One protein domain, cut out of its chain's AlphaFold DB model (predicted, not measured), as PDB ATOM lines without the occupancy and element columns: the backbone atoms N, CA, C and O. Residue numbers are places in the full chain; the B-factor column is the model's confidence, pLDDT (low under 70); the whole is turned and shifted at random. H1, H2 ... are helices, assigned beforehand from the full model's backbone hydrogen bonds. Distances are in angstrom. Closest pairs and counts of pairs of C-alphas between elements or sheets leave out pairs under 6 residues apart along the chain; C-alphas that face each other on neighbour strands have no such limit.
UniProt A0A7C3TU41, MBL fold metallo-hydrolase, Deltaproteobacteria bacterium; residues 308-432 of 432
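This is residues 308 to 432 of the 432 residues of the protein "MBL fold metallo-hydrolase" of Deltaproteobacteria bacterium (UniProt A0A7C3TU41). A long helix, H3, lies like a bar across one end of a splayed up-and-down bundle of H4, H5 and H6, each running against the one before it. Two short helices, H1 and H2, sit near the start of H3, and H1 reaches across to H5. The printed part has 125 residues with six named helices, H1 to H6 in order, and no named strand; the class is all helix. It is compact, with a radius of gyration of the C-alphas of 15.4 A and spans of 41 by 33 by 24 A.

Start with H3, residues 338 to 361, which touches no helix. It is close but not clearly touching to H5, residues 385 to 407, where the closest C-alphas, Tyr 349 and Ile 401, are 6.7 A apart. Residues 399 to 407 of H5 alone touch H6, residues 413 to 430, in a helical hairpin; the closest C-alphas, Arg 406 and Gln 416, are 4.3 A apart, at a steep tilt of 40 degrees. H4, residues 366 to 379, touches H6, its closest C-alphas being Ala 370 and Ala 422 at 4.5 A. H1, residues 314 to 321, only just touches H5, with 3 pairs of C-alphas within 8 A, the closest Arg 315 and Asp 390 at 7.3 A. H2, residues 329 to 333, touches H1 at the closest C-alphas of Lys 329 and Gln 314, 6.5 A apart. In H1, H3, H4, H5 and H6 every O i to N i+4 pair is within hydrogen-bond range; H2 has 0 of 1, but 2 of 2 O i to N i+3 pairs.

Find C-alpha 338 at (173.341, 152.371, 129.953); from there H3 runs 34.8 A to C-alpha 361. H5 measures 34.0 A, H6 26.0 A and H4 20.0 A. H6 ends at C-alpha 430, (202.626, 152.003, 117.840).

The farthest C-alphas, Ala 334 and Gly 363, are 43.5 A apart. The printed part has no cut and no long link. Residues 383 to 384 and 432 are under pLDDT 70.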
ATOM      1  N   PRO A 308     187.474 137.429 124.763       90.75
ATOM      2  CA  PRO A 308     186.021 137.285 124.858       90.75
ATOM      3  C   PRO A 308     185.412 137.722 126.202       90.75
ATOM      4  O   PRO A 308     184.194 137.882 126.261       90.75
ATOM      5  N   ARG A 309     186.198 137.879 127.282       93.06
ATOM      6  CA  ARG A 309     185.669 138.207 128.627       93.06
ATOM      7  C   ARG A 309     185.913 139.648 129.070       93.06
ATOM      8  O   ARG A 309     185.109 140.187 129.818       93.06
ATOM      9  N   CYS A 310     187.010 140.253 128.627       96.38
ATOM     10  CA  CYS A 310     187.500 141.528 129.153       96.38
ATOM     11  C   CYS A 310     187.457 142.642 128.100       96.38
ATOM     12  O   CYS A 310     187.093 143.773 128.402       96.38
ATOM     13  N   PHE A 311     187.802 142.343 126.847       95.81
ATOM     14  CA  PHE A 311     187.959 143.369 125.809       95.81
ATOM     15  C   PHE A 311     186.694 143.535 124.967       95.81
ATOM     16  O   PHE A 311     186.755 143.429 123.747       95.81
ATOM     17  N   LEU A 312     185.545 143.745 125.609       95.00
ATOM     18  CA  LEU A 312     184.227 143.696 124.966       95.00
ATOM     19  C   LEU A 312     184.003 144.866 123.996       95.00
ATOM     20  O   LEU A 312     183.698 145.978 124.425       95.00
ATOM     21  N   CYS A 313     184.110 144.624 122.686       94.50
ATOM     22  CA  CYS A 313     183.732 145.628 121.691       94.50
ATOM     23  C   CYS A 313     182.203 145.770 121.619       94.50
ATOM     24  O   CYS A 313     181.456 144.918 122.106       94.50
ATOM     25  N   GLN A 314     181.703 146.813 120.959       94.56
ATOM     26  CA  GLN A 314     180.265 147.056 120.811       94.56
ATOM     27  C   GLN A 314     179.493 145.843 120.267       94.56
ATOM     28  O   GLN A 314     178.375 145.593 120.710       94.56
ATOM     29  N   ARG A 315     180.068 145.051 119.351       91.44
ATOM     30  CA  ARG A 315     179.400 143.827 118.869       91.44
ATOM     31  C   ARG A 315     179.290 142.750 119.946       91.44
ATOM     32  O   ARG A 315     178.260 142.090 120.017       91.44
ATOM     33  N   ASP A 316     180.291 142.608 120.811       92.31
ATOM     34  CA  ASP A 316     180.194 141.690 121.949       92.31
ATOM     35  C   ASP A 316     179.107 142.153 122.924       92.31
ATOM     36  O   ASP A 316     178.311 141.339 123.387       92.31
ATOM     37  N   LEU A 317     179.032 143.462 123.194       94.50
ATOM     38  CA  LEU A 317     177.995 144.042 124.052       94.50
ATOM     39  C   LEU A 317     176.592 143.807 123.483       94.50
ATOM     40  O   LEU A 317     175.690 143.454 124.238       94.50
ATOM     41  N   LEU A 318     176.400 143.948 122.165       93.56
ATOM     42  CA  LEU A 318     175.131 143.613 121.507       93.56
ATOM     43  C   LEU A 318     174.731 142.164 121.796       93.56
ATOM     44  O   LEU A 318     173.639 141.921 122.309       93.56
ATOM     45  N   VAL A 319     175.637 141.218 121.538       89.75
ATOM     46  CA  VAL A 319     175.382 139.787 121.750       89.75
ATOM     47  C   VAL A 319     175.090 139.488 123.223       89.75
ATOM     48  O   VAL A 319     174.123 138.792 123.524       89.75
ATOM     49  N   GLN A 320     175.860 140.052 124.158       91.75
ATOM     50  CA  GLN A 320     175.641 139.854 125.596       91.75
ATOM     51  C   GLN A 320     174.319 140.451 126.097       91.75
ATOM     52  O   GLN A 320     173.728 139.947 127.051       91.75
ATOM     53  N   LEU A 321     173.829 141.512 125.456       93.88
ATOM     54  CA  LEU A 321     172.537 142.115 125.774       93.88
ATOM     55  C   LEU A 321     171.353 141.402 125.098       93.88
ATOM     56  O   LEU A 321     170.209 141.745 125.412       93.88
ATOM     57  N   GLY A 322     171.616 140.400 124.250       92.81
ATOM     58  CA  GLY A 322     170.615 139.573 123.572       92.81
ATOM     59  C   GLY A 322     170.247 140.035 122.158       92.81
ATOM     60  O   GLY A 322     169.243 139.574 121.618       92.81
ATOM     61  N   PHE A 323     171.021 140.941 121.560       92.69
ATOM     62  CA  PHE A 323     170.819 141.397 120.183       92.69
ATOM     63  C   PHE A 323     171.556 140.509 119.171       92.69
ATOM     64  O   PHE A 323     172.513 139.807 119.506       92.69
ATOM     65  N   ALA A 324     171.123 140.564 117.909       83.31
ATOM     66  CA  ALA A 324     171.819 139.907 116.808       83.31
ATOM     67  C   ALA A 324     173.195 140.552 116.550       83.31
ATOM     68  O   ALA A 324     173.392 141.747 116.775       83.31
ATOM     69  N   LEU A 325     174.155 139.764 116.053       78.25
ATOM     70  CA  LEU A 325     175.529 140.224 115.798       78.25
ATOM     71  C   LEU A 325     175.603 141.341 114.738       78.25
ATOM     72  O   LEU A 325     176.518 142.166 114.765       78.25
ATOM     73  N   ASP A 326     174.661 141.356 113.796       80.50
ATOM     74  CA  ASP A 326     174.536 142.325 112.706       80.50
ATOM     75  C   ASP A 326     173.606 143.508 113.032       80.50
ATOM     76  O   ASP A 326     173.385 144.371 112.178       80.50
ATOM     77  N   GLU A 327     173.104 143.591 114.269       89.19
ATOM     78  CA  GLU A 327     172.284 144.710 114.734       89.19
ATOM     79  C   GLU A 327     173.057 146.041 114.691       89.19
ATOM     80  O   GLU A 327     174.283 146.114 114.851       89.19
ATOM     81  N   LYS A 328     172.332 147.148 114.492       91.06
ATOM     82  CA  LYS A 328     172.935 148.481 114.472       91.06
ATOM     83  C   LYS A 328     173.492 148.836 115.851       91.06
ATOM     84  O   LYS A 328     172.751 149.010 116.815       91.06
ATOM     85  N   LYS A 329     174.800 149.112 115.907       91.00
ATOM     86  CA  LYS A 329     175.520 149.591 117.107       91.00
ATOM     87  C   LYS A 329     174.862 150.802 117.787       91.00
ATOM     88  O   LYS A 329     175.034 150.991 118.986       91.00
ATOM     89  N   SER A 330     174.074 151.599 117.055       93.50
ATOM     90  CA  SER A 330     173.341 152.745 117.606       93.50
ATOM     91  C   SER A 330     172.370 152.380 118.735       93.50
ATOM     92  O   SER A 330     172.076 153.228 119.573       93.50
ATOM     93  N   VAL A 331     171.890 151.132 118.777       93.50
ATOM     94  CA  VAL A 331     171.004 150.628 119.839       93.50
ATOM     95  C   VAL A 331     171.660 150.740 121.219       93.50
ATOM     96  O   VAL A 331     170.979 151.041 122.193       93.50
ATOM     97  N   LEU A 332     172.987 150.595 121.302       93.81
ATOM     98  CA  LEU A 332     173.731 150.661 122.564       93.81
ATOM     99  C   LEU A 332     173.712 152.049 123.224       93.81
ATOM    100  O   LEU A 332     173.994 152.149 124.413       93.81
ATOM    101  N   TYR A 333     173.361 153.114 122.495       94.94
ATOM    102  CA  TYR A 333     173.263 154.468 123.058       94.94
ATOM    103  C   TYR A 333     171.894 154.770 123.682       94.94
ATOM    104  O   TYR A 333     171.663 155.887 124.147       94.94
ATOM    105  N   ALA A 334     170.968 153.805 123.698       95.31
ATOM    106  CA  ALA A 334     169.693 153.968 124.381       95.31
ATOM    107  C   ALA A 334     169.916 154.164 125.898       95.31
ATOM    108  O   ALA A 334     170.532 153.299 126.530       95.31
ATOM    109  N   PRO A 335     169.372 155.229 126.524       95.44
ATOM    110  CA  PRO A 335     169.553 155.476 127.959       95.44
ATOM    111  C   PRO A 335     169.113 154.306 128.851       95.44
ATOM    112  O   PRO A 335     169.697 154.075 129.905       95.44
ATOM    113  N   SER A 336     168.122 153.526 128.406       95.56
ATOM    114  CA  SER A 336     167.631 152.332 129.106       95.56
ATOM    115  C   SER A 336     168.659 151.198 129.201       95.56
ATOM    116  O   SER A 336     168.564 150.367 130.104       95.56
ATOM    117  N   LEU A 337     169.641 151.143 128.294       96.31
ATOM    118  CA  LEU A 337     170.692 150.122 128.291       96.31
ATOM    119  C   LEU A 337     171.946 150.550 129.055       96.31
ATOM    120  O   LEU A 337     172.731 149.679 129.430       96.31
ATOM    121  N   ALA A 338     172.126 151.845 129.332       95.94
ATOM    122  CA  ALA A 338     173.341 152.371 129.953       95.94
ATOM    123  C   ALA A 338     173.717 151.663 131.276       95.94
ATOM    124  O   ALA A 338     174.860 151.221 131.381       95.94
ATOM    125  N   PRO A 339     172.799 151.417 132.237       97.62
ATOM    126  CA  PRO A 339     173.154 150.704 133.468       97.62
ATOM    127  C   PRO A 339     173.642 149.268 133.228       97.62
ATOM    128  O   PRO A 339     174.559 148.798 133.895       97.62
ATOM    129  N   ARG A 340     173.048 148.566 132.250       97.25
ATOM    130  CA  ARG A 340     173.440 147.194 131.890       97.25
ATOM    131  C   ARG A 340     174.806 147.181 131.207       97.25
ATOM    132  O   ARG A 340     175.615 146.315 131.511       97.25
ATOM    133  N   ILE A 341     175.069 148.141 130.319       96.88
ATOM    134  CA  ILE A 341     176.363 148.275 129.638       96.88
ATOM    135  C   ILE A 341     177.475 148.560 130.647       96.88
ATOM    136  O   ILE A 341     178.508 147.898 130.608       96.88
ATOM    137  N   GLU A 342     177.260 149.495 131.574       96.56
ATOM    138  CA  GLU A 342     178.248 149.797 132.614       96.56
ATOM    139  C   GLU A 342     178.488 148.589 133.531       96.56
ATOM    140  O   GLU A 342     179.637 148.263 133.813       96.56
ATOM    141  N   ALA A 343     177.445 147.834 133.897       97.75
ATOM    142  CA  ALA A 343     177.614 146.589 134.649       97.75
ATOM    143  C   ALA A 343     178.473 145.546 133.901       97.75
ATOM    144  O   ALA A 343     179.334 144.915 134.515       97.75
ATOM    145  N   LEU A 344     178.285 145.390 132.583       97.38
ATOM    146  CA  LEU A 344     179.102 144.485 131.762       97.38
ATOM    147  C   LEU A 344     180.566 144.940 131.691       97.38
ATOM    148  O   LEU A 344     181.468 144.111 131.806       97.38
ATOM    149  N   LYS A 345     180.820 146.246 131.552       96.50
ATOM    150  CA  LYS A 345     182.184 146.804 131.564       96.50
ATOM    151  C   LYS A 345     182.868 146.632 132.920       96.50
ATOM    152  O   LYS A 345     184.036 146.257 132.969       96.50
ATOM    153  N   GLU A 346     182.151 146.863 134.019       97.25
ATOM    154  CA  GLU A 346     182.667 146.631 135.372       97.25
ATOM    155  C   GLU A 346     182.993 145.154 135.608       97.25
ATOM    156  O   GLU A 346     184.037 144.825 136.175       97.25
ATOM    157  N   GLN A 347     182.136 144.245 135.138       97.31
ATOM    158  CA  GLN A 347     182.406 142.811 135.192       97.31
ATOM    159  C   GLN A 347     183.654 142.446 134.376       97.31
ATOM    160  O   GLN A 347     184.524 141.740 134.882       97.31
ATOM    161  N   ALA A 348     183.769 142.959 133.150       96.88
ATOM    162  CA  ALA A 348     184.923 142.748 132.281       96.88
ATOM    163  C   ALA A 348     186.236 143.237 132.924       96.88
ATOM    164  O   ALA A 348     187.255 142.550 132.852       96.88
ATOM    165  N   TYR A 349     186.208 144.381 133.615       97.19
ATOM    166  CA  TYR A 349     187.359 144.901 134.356       97.19
ATOM    167  C   TYR A 349     187.758 144.005 135.541       97.19
ATOM    168  O   TYR A 349     188.941 143.715 135.725       97.19
ATOM    169  N   ARG A 350     186.790 143.501 136.316       95.94
ATOM    170  CA  ARG A 350     187.065 142.566 137.426       95.94
ATOM    171  C   ARG A 350     187.630 141.233 136.939       95.94
ATOM    172  O   ARG A 350     188.545 140.690 137.557       95.94
ATOM    173  N   GLU A 351     187.113 140.709 135.828       95.75
ATOM    174  CA  GLU A 351     187.675 139.511 135.194       95.75
ATOM    175  C   GLU A 351     189.115 139.763 134.728       95.75
ATOM    176  O   GLU A 351     189.975 138.917 134.959       95.75
ATOM    177  N   PHE A 352     189.424 140.948 134.186       96.94
ATOM    178  CA  PHE A 352     190.798 141.314 133.829       96.94
ATOM    179  C   PHE A 352     191.738 141.279 135.043       96.94
ATOM    180  O   PHE A 352     192.787 140.641 134.990       96.94
ATOM    181  N   GLN A 353     191.350 141.900 136.163       95.50
ATOM    182  CA  GLN A 353     192.137 141.877 137.406       95.50
ATOM    183  C   GLN A 353     192.417 140.442 137.876       95.50
ATOM    184  O   GLN A 353     193.548 140.094 138.235       95.50
ATOM    185  N   LYS A 354     191.384 139.595 137.840       94.56
ATOM    186  CA  LYS A 354     191.476 138.183 138.212       94.56
ATOM    187  C   LYS A 354     192.438 137.422 137.301       94.56
ATOM    188  O   LYS A 354     193.265 136.671 137.808       94.56
ATOM    189  N   GLU A 355     192.371 137.634 135.989       94.88
ATOM    190  CA  GLU A 355     193.284 137.001 135.031       94.88
ATOM    191  C   GLU A 355     194.740 137.390 135.278       94.88
ATOM    192  O   GLU A 355     195.586 136.507 135.387       94.88
ATOM    193  N   ILE A 356     195.039 138.682 135.450       95.31
ATOM    194  CA  ILE A 356     196.415 139.132 135.718       95.31
ATOM    195  C   ILE A 356     196.950 138.539 137.030       95.31
ATOM    196  O   ILE A 356     198.113 138.138 137.112       95.31
ATOM    197  N   SER A 357     196.090 138.403 138.039       93.00
ATOM    198  CA  SER A 357     196.447 137.757 139.307       93.00
ATOM    199  C   SER A 357     196.743 136.262 139.127       93.00
ATOM    200  O   SER A 357     197.695 135.743 139.710       93.00
ATOM    201  N   LEU A 358     195.973 135.566 138.281       93.50
ATOM    202  CA  LEU A 358     196.216 134.160 137.941       93.50
ATOM    203  C   LEU A 358     197.521 133.966 137.163       93.50
ATOM    204  O   LEU A 358     198.211 132.970 137.381       93.50
ATOM    205  N   TRP A 359     197.883 134.905 136.284       94.00
ATOM    206  CA  TRP A 359     199.157 134.853 135.565       94.00
ATOM    207  C   TRP A 359     200.323 134.932 136.555       94.00
ATOM    208  O   TRP A 359     201.183 134.056 136.554       94.00
ATOM    209  N   ARG A 360     200.297 135.886 137.491       90.75
ATOM    210  CA  ARG A 360     201.315 135.970 138.553       90.75
ATOM    211  C   ARG A 360     201.388 134.695 139.392       90.75
ATOM    212  O   ARG A 360     202.471 134.163 139.608       90.75
ATOM    213  N   GLY A 361     200.236 134.152 139.792       90.44
ATOM    214  CA  GLY A 361     200.163 132.870 140.506       90.44
ATOM    215  C   GLY A 361     200.695 131.672 139.706       90.44
ATOM    216  O   GLY A 361     201.033 130.653 140.297       90.44
ATOM    217  N   SER A 362     200.803 131.802 138.381       90.06
ATOM    218  CA  SER A 362     201.386 130.805 137.471       90.06
ATOM    219  C   SER A 362     202.865 131.071 137.152       90.06
ATOM    220  O   SER A 362     203.407 130.446 136.244       90.06
ATOM    221  N   GLY A 363     203.509 132.006 137.859       90.69
ATOM    222  CA  GLY A 363     204.942 132.279 137.740       90.69
ATOM    223  C   GLY A 363     205.346 133.219 136.603       90.69
ATOM    224  O   GLY A 363     206.515 133.217 136.235       90.69
ATOM    225  N   TYR A 364     204.418 133.999 136.030       92.56
ATOM    226  CA  TYR A 364     204.782 135.083 135.108       92.56
ATOM    227  C   TYR A 364     205.151 136.343 135.889       92.56
ATOM    228  O   TYR A 364     204.358 136.818 136.711       92.56
ATOM    229  N   ASP A 365     206.325 136.899 135.607       93.44
ATOM    230  CA  ASP A 365     206.738 138.171 136.196       93.44
ATOM    231  C   ASP A 365     206.100 139.388 135.490       93.44
ATOM    232  O   ASP A 365     205.357 139.278 134.509       93.44
ATOM    233  N   THR A 366     206.367 140.583 136.022       94.44
ATOM    234  CA  THR A 366     205.855 141.854 135.489       94.44
ATOM    235  C   THR A 366     206.288 142.124 134.044       94.44
ATOM    236  O   THR A 366     205.526 142.728 133.290       94.44
ATOM    237  N   GLU A 367     207.510 141.748 133.662       94.69
ATOM    238  CA  GLU A 367     208.041 141.959 132.312       94.69
ATOM    239  C   GLU A 367     207.358 141.011 131.325       94.69
ATOM    240  O   GLU A 367     206.753 141.470 130.356       94.69
ATOM    241  N   GLU A 368     207.360 139.712 131.630       94.25
ATOM    242  CA  GLU A 368     206.762 138.670 130.795       94.25
ATOM    243  C   GLU A 368     205.262 138.908 130.590       94.25
ATOM    244  O   GLU A 368     204.750 138.813 129.473       94.25
ATOM    245  N   ALA A 369     204.534 139.259 131.653       95.69
ATOM    246  CA  ALA A 369     203.108 139.536 131.553       95.69
ATOM    247  C   ALA A 369     202.811 140.812 130.741       95.69
ATOM    248  O   ALA A 369     201.828 140.850 129.993       95.69
ATOM    249  N   ALA A 370     203.661 141.841 130.835       97.06
ATOM    250  CA  ALA A 370     203.547 143.032 129.995       97.06
ATOM    251  C   ALA A 370     203.825 142.713 128.514       97.06
ATOM    252  O   ALA A 370     203.116 143.218 127.640       97.06
ATOM    253  N   ASP A 371     204.791 141.837 128.224       96.00
ATOM    254  CA  ASP A 371     205.078 141.364 126.865       96.00
ATOM    255  C   ASP A 371     203.938 140.517 126.289       96.00
ATOM    256  O   ASP A 371     203.567 140.684 125.124       96.00
ATOM    257  N   LEU A 372     203.308 139.668 127.105       96.12
ATOM    258  CA  LEU A 372     202.112 138.920 126.712       96.12
ATOM    259  C   LEU A 372     200.943 139.855 126.377       96.12
ATOM    260  O   LEU A 372     200.271 139.654 125.365       96.12
ATOM    261  N   LEU A 373     200.716 140.907 127.169       97.31
ATOM    262  CA  LEU A 373     199.688 141.911 126.871       97.31
ATOM    263  C   LEU A 373     199.989 142.688 125.585       97.31
ATOM    264  O   LEU A 373     199.080 142.897 124.780       97.31
ATOM    265  N   LEU A 374     201.248 143.071 125.356       96.75
ATOM    266  CA  LEU A 374     201.675 143.699 124.104       96.75
ATOM    267  C   LEU A 374     201.442 142.769 122.907       96.75
ATOM    268  O   LEU A 374     200.955 143.210 121.862       96.75
ATOM    269  N   ARG A 375     201.764 141.481 123.052       94.69
ATOM    270  CA  ARG A 375     201.526 140.466 122.024       94.69
ATOM    271  C   ARG A 375     200.032 140.327 121.721       94.69
ATOM    272  O   ARG A 375     199.646 140.455 120.562       94.69
ATOM    273  N   ILE A 376     199.182 140.202 122.740       94.00
ATOM    274  CA  ILE A 376     197.719 140.154 122.573       94.00
ATOM    275  C   ILE A 376     197.199 141.425 121.883       94.00
ATOM    276  O   ILE A 376     196.331 141.336 121.010       94.00
ATOM    277  N   TYR A 377     197.733 142.602 122.234       95.19
ATOM    278  CA  TYR A 377     197.389 143.882 121.607       95.19
ATOM    279  C   TYR A 377     197.740 143.902 120.109       95.19
ATOM    280  O   TYR A 377     196.895 144.273 119.292       95.19
ATOM    281  N   ARG A 378     198.945 143.445 119.731       91.50
ATOM    282  CA  ARG A 378     199.380 143.284 118.326       91.50
ATOM    283  C   ARG A 378     198.508 142.286 117.561       91.50
ATOM    284  O   ARG A 378     198.143 142.508 116.413       91.50
ATOM    285  N   GLU A 379     198.092 141.203 118.198       89.69
ATOM    286  CA  GLU A 379     197.211 140.208 117.575       89.69
ATOM    287  C   GLU A 379     195.789 140.750 117.329       89.69
ATOM    288  O   GLU A 379     195.036 140.216 116.507       89.69
ATOM    289  N   GLN A 380     195.425 141.871 117.964       90.81
ATOM    290  CA  GLN A 380     194.234 142.644 117.619       90.81
ATOM    291  C   GLN A 380     194.465 143.573 116.416       90.81
ATOM    292  O   GLN A 380     193.809 144.603 116.308       90.81
ATOM    293  N   GLU A 381     195.358 143.250 115.481       85.00
ATOM    294  CA  GLU A 381     195.524 143.964 114.211       85.00
ATOM    295  C   GLU A 381     194.936 143.209 113.006       85.00
ATOM    296  O   GLU A 381     194.589 142.032 113.073       85.00
ATOM    297  N   GLY A 382     194.773 143.894 111.870       77.88
ATOM    298  CA  GLY A 382     194.325 143.274 110.617       77.88
ATOM    299  C   GLY A 382     192.885 142.730 110.620       77.88
ATOM    300  O   GLY A 382     192.009 143.219 111.328       77.88
ATOM    301  N   GLY A 383     192.633 141.737 109.759       69.25
ATOM    302  CA  GLY A 383     191.311 141.136 109.545       69.25
ATOM    303  C   GLY A 383     190.511 141.755 108.389       69.25
ATOM    304  O   GLY A 383     190.895 142.763 107.792       69.25
ATOM    305  N   GLY A 384     189.383 141.121 108.042       69.31
ATOM    306  CA  GLY A 384     188.412 141.697 107.100       69.31
ATOM    307  C   GLY A 384     187.775 142.982 107.656       69.31
ATOM    308  O   GLY A 384     187.910 143.234 108.848       69.31
ATOM    309  N   PRO A 385     187.055 143.784 106.848       73.62
ATOM    310  CA  PRO A 385     186.588 145.115 107.257       73.62
ATOM    311  C   PRO A 385     185.869 145.155 108.615       73.62
ATOM    312  O   PRO A 385     186.226 145.961 109.467       73.62
ATOM    313  N   LEU A 386     184.926 144.232 108.841       73.12
ATOM    314  CA  LEU A 386     184.187 144.128 110.104       73.12
ATOM    315  C   LEU A 386     185.096 143.720 111.272       73.12
ATOM    316  O   LEU A 386     185.090 144.378 112.309       73.12
ATOM    317  N   VAL A 387     185.914 142.678 111.094       79.50
ATOM    318  CA  VAL A 387     186.844 142.185 112.127       79.50
ATOM    319  C   VAL A 387     187.866 143.257 112.502       79.50
ATOM    320  O   VAL A 387     188.162 143.431 113.678       79.50
ATOM    321  N   LYS A 388     188.370 144.004 111.515       84.00
ATOM    322  CA  LYS A 388     189.333 145.093 111.708       84.00
ATOM    323  C   LYS A 388     188.756 146.219 112.563       84.00
ATOM    324  O   LYS A 388     189.476 146.799 113.369       84.00
ATOM    325  N   GLU A 389     187.474 146.531 112.388       87.75
ATOM    326  CA  GLU A 389     186.774 147.519 113.208       87.75
ATOM    327  C   GLU A 389     186.668 147.063 114.670       87.75
ATOM    328  O   GLU A 389     187.080 147.808 115.556       87.75
ATOM    329  N   ASP A 390     186.202 145.831 114.915       90.19
ATOM    330  CA  ASP A 390     186.099 145.283 116.278       90.19
ATOM    331  C   ASP A 390     187.467 145.239 116.948       90.19
ATOM    332  O   ASP A 390     187.633 145.682 118.075       90.19
ATOM    333  N   ARG A 391     188.479 144.761 116.227       91.56
ATOM    334  CA  ARG A 391     189.864 144.704 116.689       91.56
ATOM    335  C   ARG A 391     190.428 146.070 117.063       91.56
ATOM    336  O   ARG A 391     191.042 146.209 118.117       91.56
ATOM    337  N   LYS A 392     190.166 147.096 116.250       92.94
ATOM    338  CA  LYS A 392     190.542 148.480 116.570       92.94
ATOM    339  C   LYS A 392     189.863 148.967 117.851       92.94
ATOM    340  O   LYS A 392     190.488 149.668 118.642       92.94
ATOM    341  N   GLU A 393     188.599 148.612 118.053       95.44
ATOM    342  CA  GLU A 393     187.865 148.934 119.275       95.44
ATOM    343  C   GLU A 393     188.456 148.215 120.496       95.44
ATOM    344  O   GLU A 393     188.725 148.857 121.507       95.44
ATOM    345  N   ARG A 394     188.776 146.919 120.371       96.06
ATOM    346  CA  ARG A 394     189.439 146.138 121.428       96.06
ATOM    347  C   ARG A 394     190.759 146.756 121.866       96.06
ATOM    348  O   ARG A 394     191.010 146.826 123.060       96.06
ATOM    349  N   ARG A 395     191.581 147.249 120.935       96.44
ATOM    350  CA  ARG A 395     192.849 147.921 121.276       96.44
ATOM    351  C   ARG A 395     192.639 149.158 122.150       96.44
ATOM    352  O   ARG A 395     193.325 149.313 123.154       96.44
ATOM    353  N   ARG A 396     191.628 149.976 121.841       97.06
ATOM    354  CA  ARG A 396     191.255 151.121 122.692       97.06
ATOM    355  C   ARG A 396     190.815 150.669 124.084       97.06
ATOM    356  O   ARG A 396     191.273 151.230 125.071       97.06
ATOM    357  N   ILE A 397     189.993 149.621 124.156       97.81
ATOM    358  CA  ILE A 397     189.519 149.049 125.425       97.81
ATOM    359  C   ILE A 397     190.683 148.504 126.263       97.81
ATOM    360  O   ILE A 397     190.710 148.719 127.470       97.81
ATOM    361  N   ILE A 398     191.666 147.837 125.642       97.88
ATOM    362  CA  ILE A 398     192.874 147.363 126.334       97.88
ATOM    363  C   ILE A 398     193.587 148.541 127.007       97.88
ATOM    364  O   ILE A 398     193.872 148.482 128.200       97.88
ATOM    365  N   GLU A 399     193.830 149.635 126.282       98.06
ATOM    366  CA  GLU A 399     194.477 150.818 126.857       98.06
ATOM    367  C   GLU A 399     193.650 151.466 127.976       98.06
ATOM    368  O   GLU A 399     194.210 151.892 128.984       98.06
ATOM    369  N   GLU A 400     192.326 151.548 127.827       97.56
ATOM    370  CA  GLU A 400     191.424 152.069 128.863       97.56
ATOM    371  C   GLU A 400     191.485 151.228 130.145       97.56
ATOM    372  O   GLU A 400     191.654 151.781 131.235       97.56
ATOM    373  N   ILE A 401     191.424 149.899 130.017       97.62
ATOM    374  CA  ILE A 401     191.540 148.964 131.142       97.62
ATOM    375  C   ILE A 401     192.901 149.105 131.822       97.62
ATOM    376  O   ILE A 401     192.951 149.196 133.046       97.62
ATOM    377  N   LEU A 402     193.998 149.175 131.061       97.88
ATOM    378  CA  LEU A 402     195.338 149.329 131.632       97.88
ATOM    379  C   LEU A 402     195.514 150.683 132.336       97.88
ATOM    380  O   LEU A 402     196.077 150.735 133.428       97.88
ATOM    381  N   ARG A 403     194.995 151.782 131.766       97.81
ATOM    382  CA  ARG A 403     195.030 153.110 132.412       97.81
ATOM    383  C   ARG A 403     194.244 153.110 133.717       97.81
ATOM    384  O   ARG A 403     194.710 153.701 134.688       97.81
ATOM    385  N   ARG A 404     193.082 152.450 133.734       97.19
ATOM    386  CA  ARG A 404     192.277 152.276 134.944       97.19
ATOM    387  C   ARG A 404     193.025 151.446 135.982       97.19
ATOM    388  O   ARG A 404     193.162 151.900 137.108       97.19
ATOM    389  N   LEU A 405     193.560 150.292 135.583       96.00
ATOM    390  CA  LEU A 405     194.268 149.370 136.470       96.00
ATOM    391  C   LEU A 405     195.485 150.021 137.133       96.00
ATOM    392  O   LEU A 405     195.692 149.857 138.330       96.00
ATOM    393  N   ARG A 406     196.245 150.817 136.373       96.50
ATOM    394  CA  ARG A 406     197.393 151.591 136.871       96.50
ATOM    395  C   ARG A 406     197.021 152.570 137.991       96.50
ATOM    396  O   ARG A 406     197.852 152.857 138.841       96.50
ATOM    397  N   LEU A 407     195.810 153.128 137.958       95.56
ATOM    398  CA  LEU A 407     195.358 154.171 138.886       95.56
ATOM    399  C   LEU A 407     194.445 153.640 139.997       95.56
ATOM    400  O   LEU A 407     194.013 154.420 140.842       95.56
ATOM    401  N   ASP A 408     194.115 152.348 139.986       93.38
ATOM    402  CA  ASP A 408     193.170 151.751 140.923       93.38
ATOM    403  C   ASP A 408     193.860 151.441 142.262       93.38
ATOM    404  O   ASP A 408     194.646 150.493 142.334       93.38
ATOM    405  N   PRO A 409     193.575 152.190 143.347       91.56
ATOM    406  CA  PRO A 409     194.262 152.024 144.627       91.56
ATOM    407  C   PRO A 409     193.909 150.710 145.335       91.56
ATOM    408  O   PRO A 409     194.534 150.375 146.337       91.56
ATOM    409  N   THR A 410     192.895 149.981 144.856       90.56
ATOM    410  CA  THR A 410     192.485 148.688 145.424       90.56
ATOM    411  C   THR A 410     193.303 147.514 144.883       90.56
ATOM    412  O   THR A 410     193.157 146.386 145.355       90.56
ATOM    413  N   VAL A 411     194.163 147.772 143.897       90.69
ATOM    414  CA  VAL A 411     194.948 146.772 143.178       90.69
ATOM    415  C   VAL A 411     196.373 146.723 143.716       90.69
ATOM    416  O   VAL A 411     196.948 147.741 144.089       90.69
ATOM    417  N   ASP A 412     196.946 145.521 143.732       89.94
ATOM    418  CA  ASP A 412     198.326 145.270 144.142       89.94
ATOM    419  C   ASP A 412     199.335 146.165 143.373       89.94
ATOM    420  O   ASP A 412     199.249 146.245 142.140       89.94
ATOM    421  N   PRO A 413     200.302 146.816 144.053       92.38
ATOM    422  CA  PRO A 413     201.257 147.724 143.411       92.38
ATOM    423  C   PRO A 413     202.078 147.102 142.276       92.38
ATOM    424  O   PRO A 413     202.417 147.792 141.315       92.38
ATOM    425  N   GLU A 414     202.377 145.801 142.320       90.00
ATOM    426  CA  GLU A 414     203.083 145.144 141.215       90.00
ATOM    427  C   GLU A 414     202.180 144.980 139.985       90.00
ATOM    428  O   GLU A 414     202.655 145.079 138.853       90.00
ATOM    429  N   ILE A 415     200.869 144.782 140.178       92.44
ATOM    430  CA  ILE A 415     199.886 144.767 139.079       92.44
ATOM    431  C   ILE A 415     199.725 146.173 138.486       92.44
ATOM    432  O   ILE A 415     199.622 146.315 137.265       92.44
ATOM    433  N   GLN A 416     199.752 147.220 139.316       95.00
ATOM    434  CA  GLN A 416     199.789 148.602 138.829       95.00
ATOM    435  C   GLN A 416     201.054 148.854 137.989       95.00
ATOM    436  O   GLN A 416     200.960 149.396 136.884       95.00
ATOM    437  N   GLY A 417     202.218 148.392 138.464       94.75
ATOM    438  CA  GLY A 417     203.491 148.476 137.741       94.75
ATOM    439  C   GLY A 417     203.500 147.693 136.423       94.75
ATOM    440  O   GLY A 417     204.022 148.173 135.416       94.75
ATOM    441  N   LEU A 418     202.855 146.522 136.383       96.19
ATOM    442  CA  LEU A 418     202.612 145.760 135.152       96.19
ATOM    443  C   LEU A 418     201.786 146.572 134.154       96.19
ATOM    444  O   LEU A 418     202.150 146.649 132.981       96.19
ATOM    445  N   ALA A 419     200.697 147.199 134.606       96.69
ATOM    446  CA  ALA A 419     199.834 147.999 133.744       96.69
ATOM    447  C   ALA A 419     200.570 149.217 133.163       96.69
ATOM    448  O   ALA A 419     200.450 149.504 131.970       96.69
ATOM    449  N   GLU A 420     201.367 149.906 133.985       97.19
ATOM    450  CA  GLU A 420     202.230 151.004 133.541       97.19
ATOM    451  C   GLU A 420     203.232 150.546 132.478       97.19
ATOM    452  O   GLU A 420     203.357 151.171 131.421       97.19
ATOM    453  N   LYS A 421     203.903 149.417 132.721       97.62
ATOM    454  CA  LYS A 421     204.884 148.857 131.795       97.62
ATOM    455  C   LYS A 421     204.255 148.424 130.469       97.62
ATOM    456  O   LYS A 421     204.795 148.744 129.411       97.62
ATOM    457  N   ALA A 422     203.106 147.750 130.509       97.62
ATOM    458  CA  ALA A 422     202.374 147.343 129.313       97.62
ATOM    459  C   ALA A 422     201.950 148.557 128.468       97.62
ATOM    460  O   ALA A 422     202.148 148.553 127.254       97.62
ATOM    461  N   LEU A 423     201.438 149.624 129.098       97.81
ATOM    462  CA  LEU A 423     201.100 150.874 128.406       97.81
ATOM    463  C   LEU A 423     202.317 151.497 127.722       97.81
ATOM    464  O   LEU A 423     202.225 151.866 126.554       97.81
ATOM    465  N   LYS A 424     203.452 151.579 128.425       97.38
ATOM    466  CA  LYS A 424     204.697 152.117 127.867       97.38
ATOM    467  C   LYS A 424     205.145 151.327 126.633       97.38
ATOM    468  O   LYS A 424     205.392 151.925 125.592       97.38
ATOM    469  N   LYS A 425     205.163 149.993 126.720       97.44
ATOM    470  CA  LYS A 425     205.521 149.110 125.597       97.44
ATOM    471  C   LYS A 425     204.580 149.259 124.398       97.44
ATOM    472  O   LYS A 425     205.035 149.248 123.258       97.44
ATOM    473  N   ILE A 426     203.271 149.388 124.638       96.81
ATOM    474  CA  ILE A 426     202.286 149.632 123.570       96.81
ATOM    475  C   ILE A 426     202.580 150.969 122.888       96.81
ATOM    476  O   ILE A 426     202.626 151.023 121.661       96.81
ATOM    477  N   GLN A 427     202.826 152.017 123.672       95.31
ATOM    478  CA  GLN A 427     203.118 153.349 123.155       95.31
ATOM    479  C   GLN A 427     204.385 153.353 122.285       95.31
ATOM    480  O   GLN A 427     204.361 153.816 121.149       95.31
ATOM    481  N   GLU A 428     205.466 152.747 122.778       94.94
ATOM    482  CA  GLU A 428     206.733 152.609 122.050       94.94
ATOM    483  C   GLU A 428     206.596 151.818 120.740       94.94
ATOM    484  O   GLU A 428     207.328 152.079 119.790       94.94
ATOM    485  N   ALA A 429     205.671 150.856 120.671       91.25
ATOM    486  CA  ALA A 429     205.494 150.002 119.499       91.25
ATOM    487  C   ALA A 429     204.575 150.587 118.410       91.25
ATOM    488  O   ALA A 429     204.625 150.096 117.282       91.25
ATOM    489  N   PHE A 430     203.712 151.561 118.732       87.12
ATOM    490  CA  PHE A 430     202.626 152.003 117.840       87.12
ATOM    491  C   PHE A 430     202.497 153.523 117.640       87.12
ATOM    492  O   PHE A 430     201.765 153.924 116.734       87.12
ATOM    493  N   ASP A 431     203.194 154.356 118.420       75.06
ATOM    494  CA  ASP A 431     203.189 155.825 118.259       75.06
ATOM    495  C   ASP A 431     204.354 156.360 117.383       75.06
ATOM    496  O   ASP A 431     204.613 157.566 117.356       75.06
ATOM    497  N   THR A 432     205.034 155.484 116.632       47.53
ATOM    498  CA  THR A 432     205.967 155.817 115.527       47.53
ATOM    499  C   THR A 432     205.337 155.532 114.176       47.53
ATOM    500  O   THR A 432     205.556 156.332 113.238       47.53
TER     501      THR A 432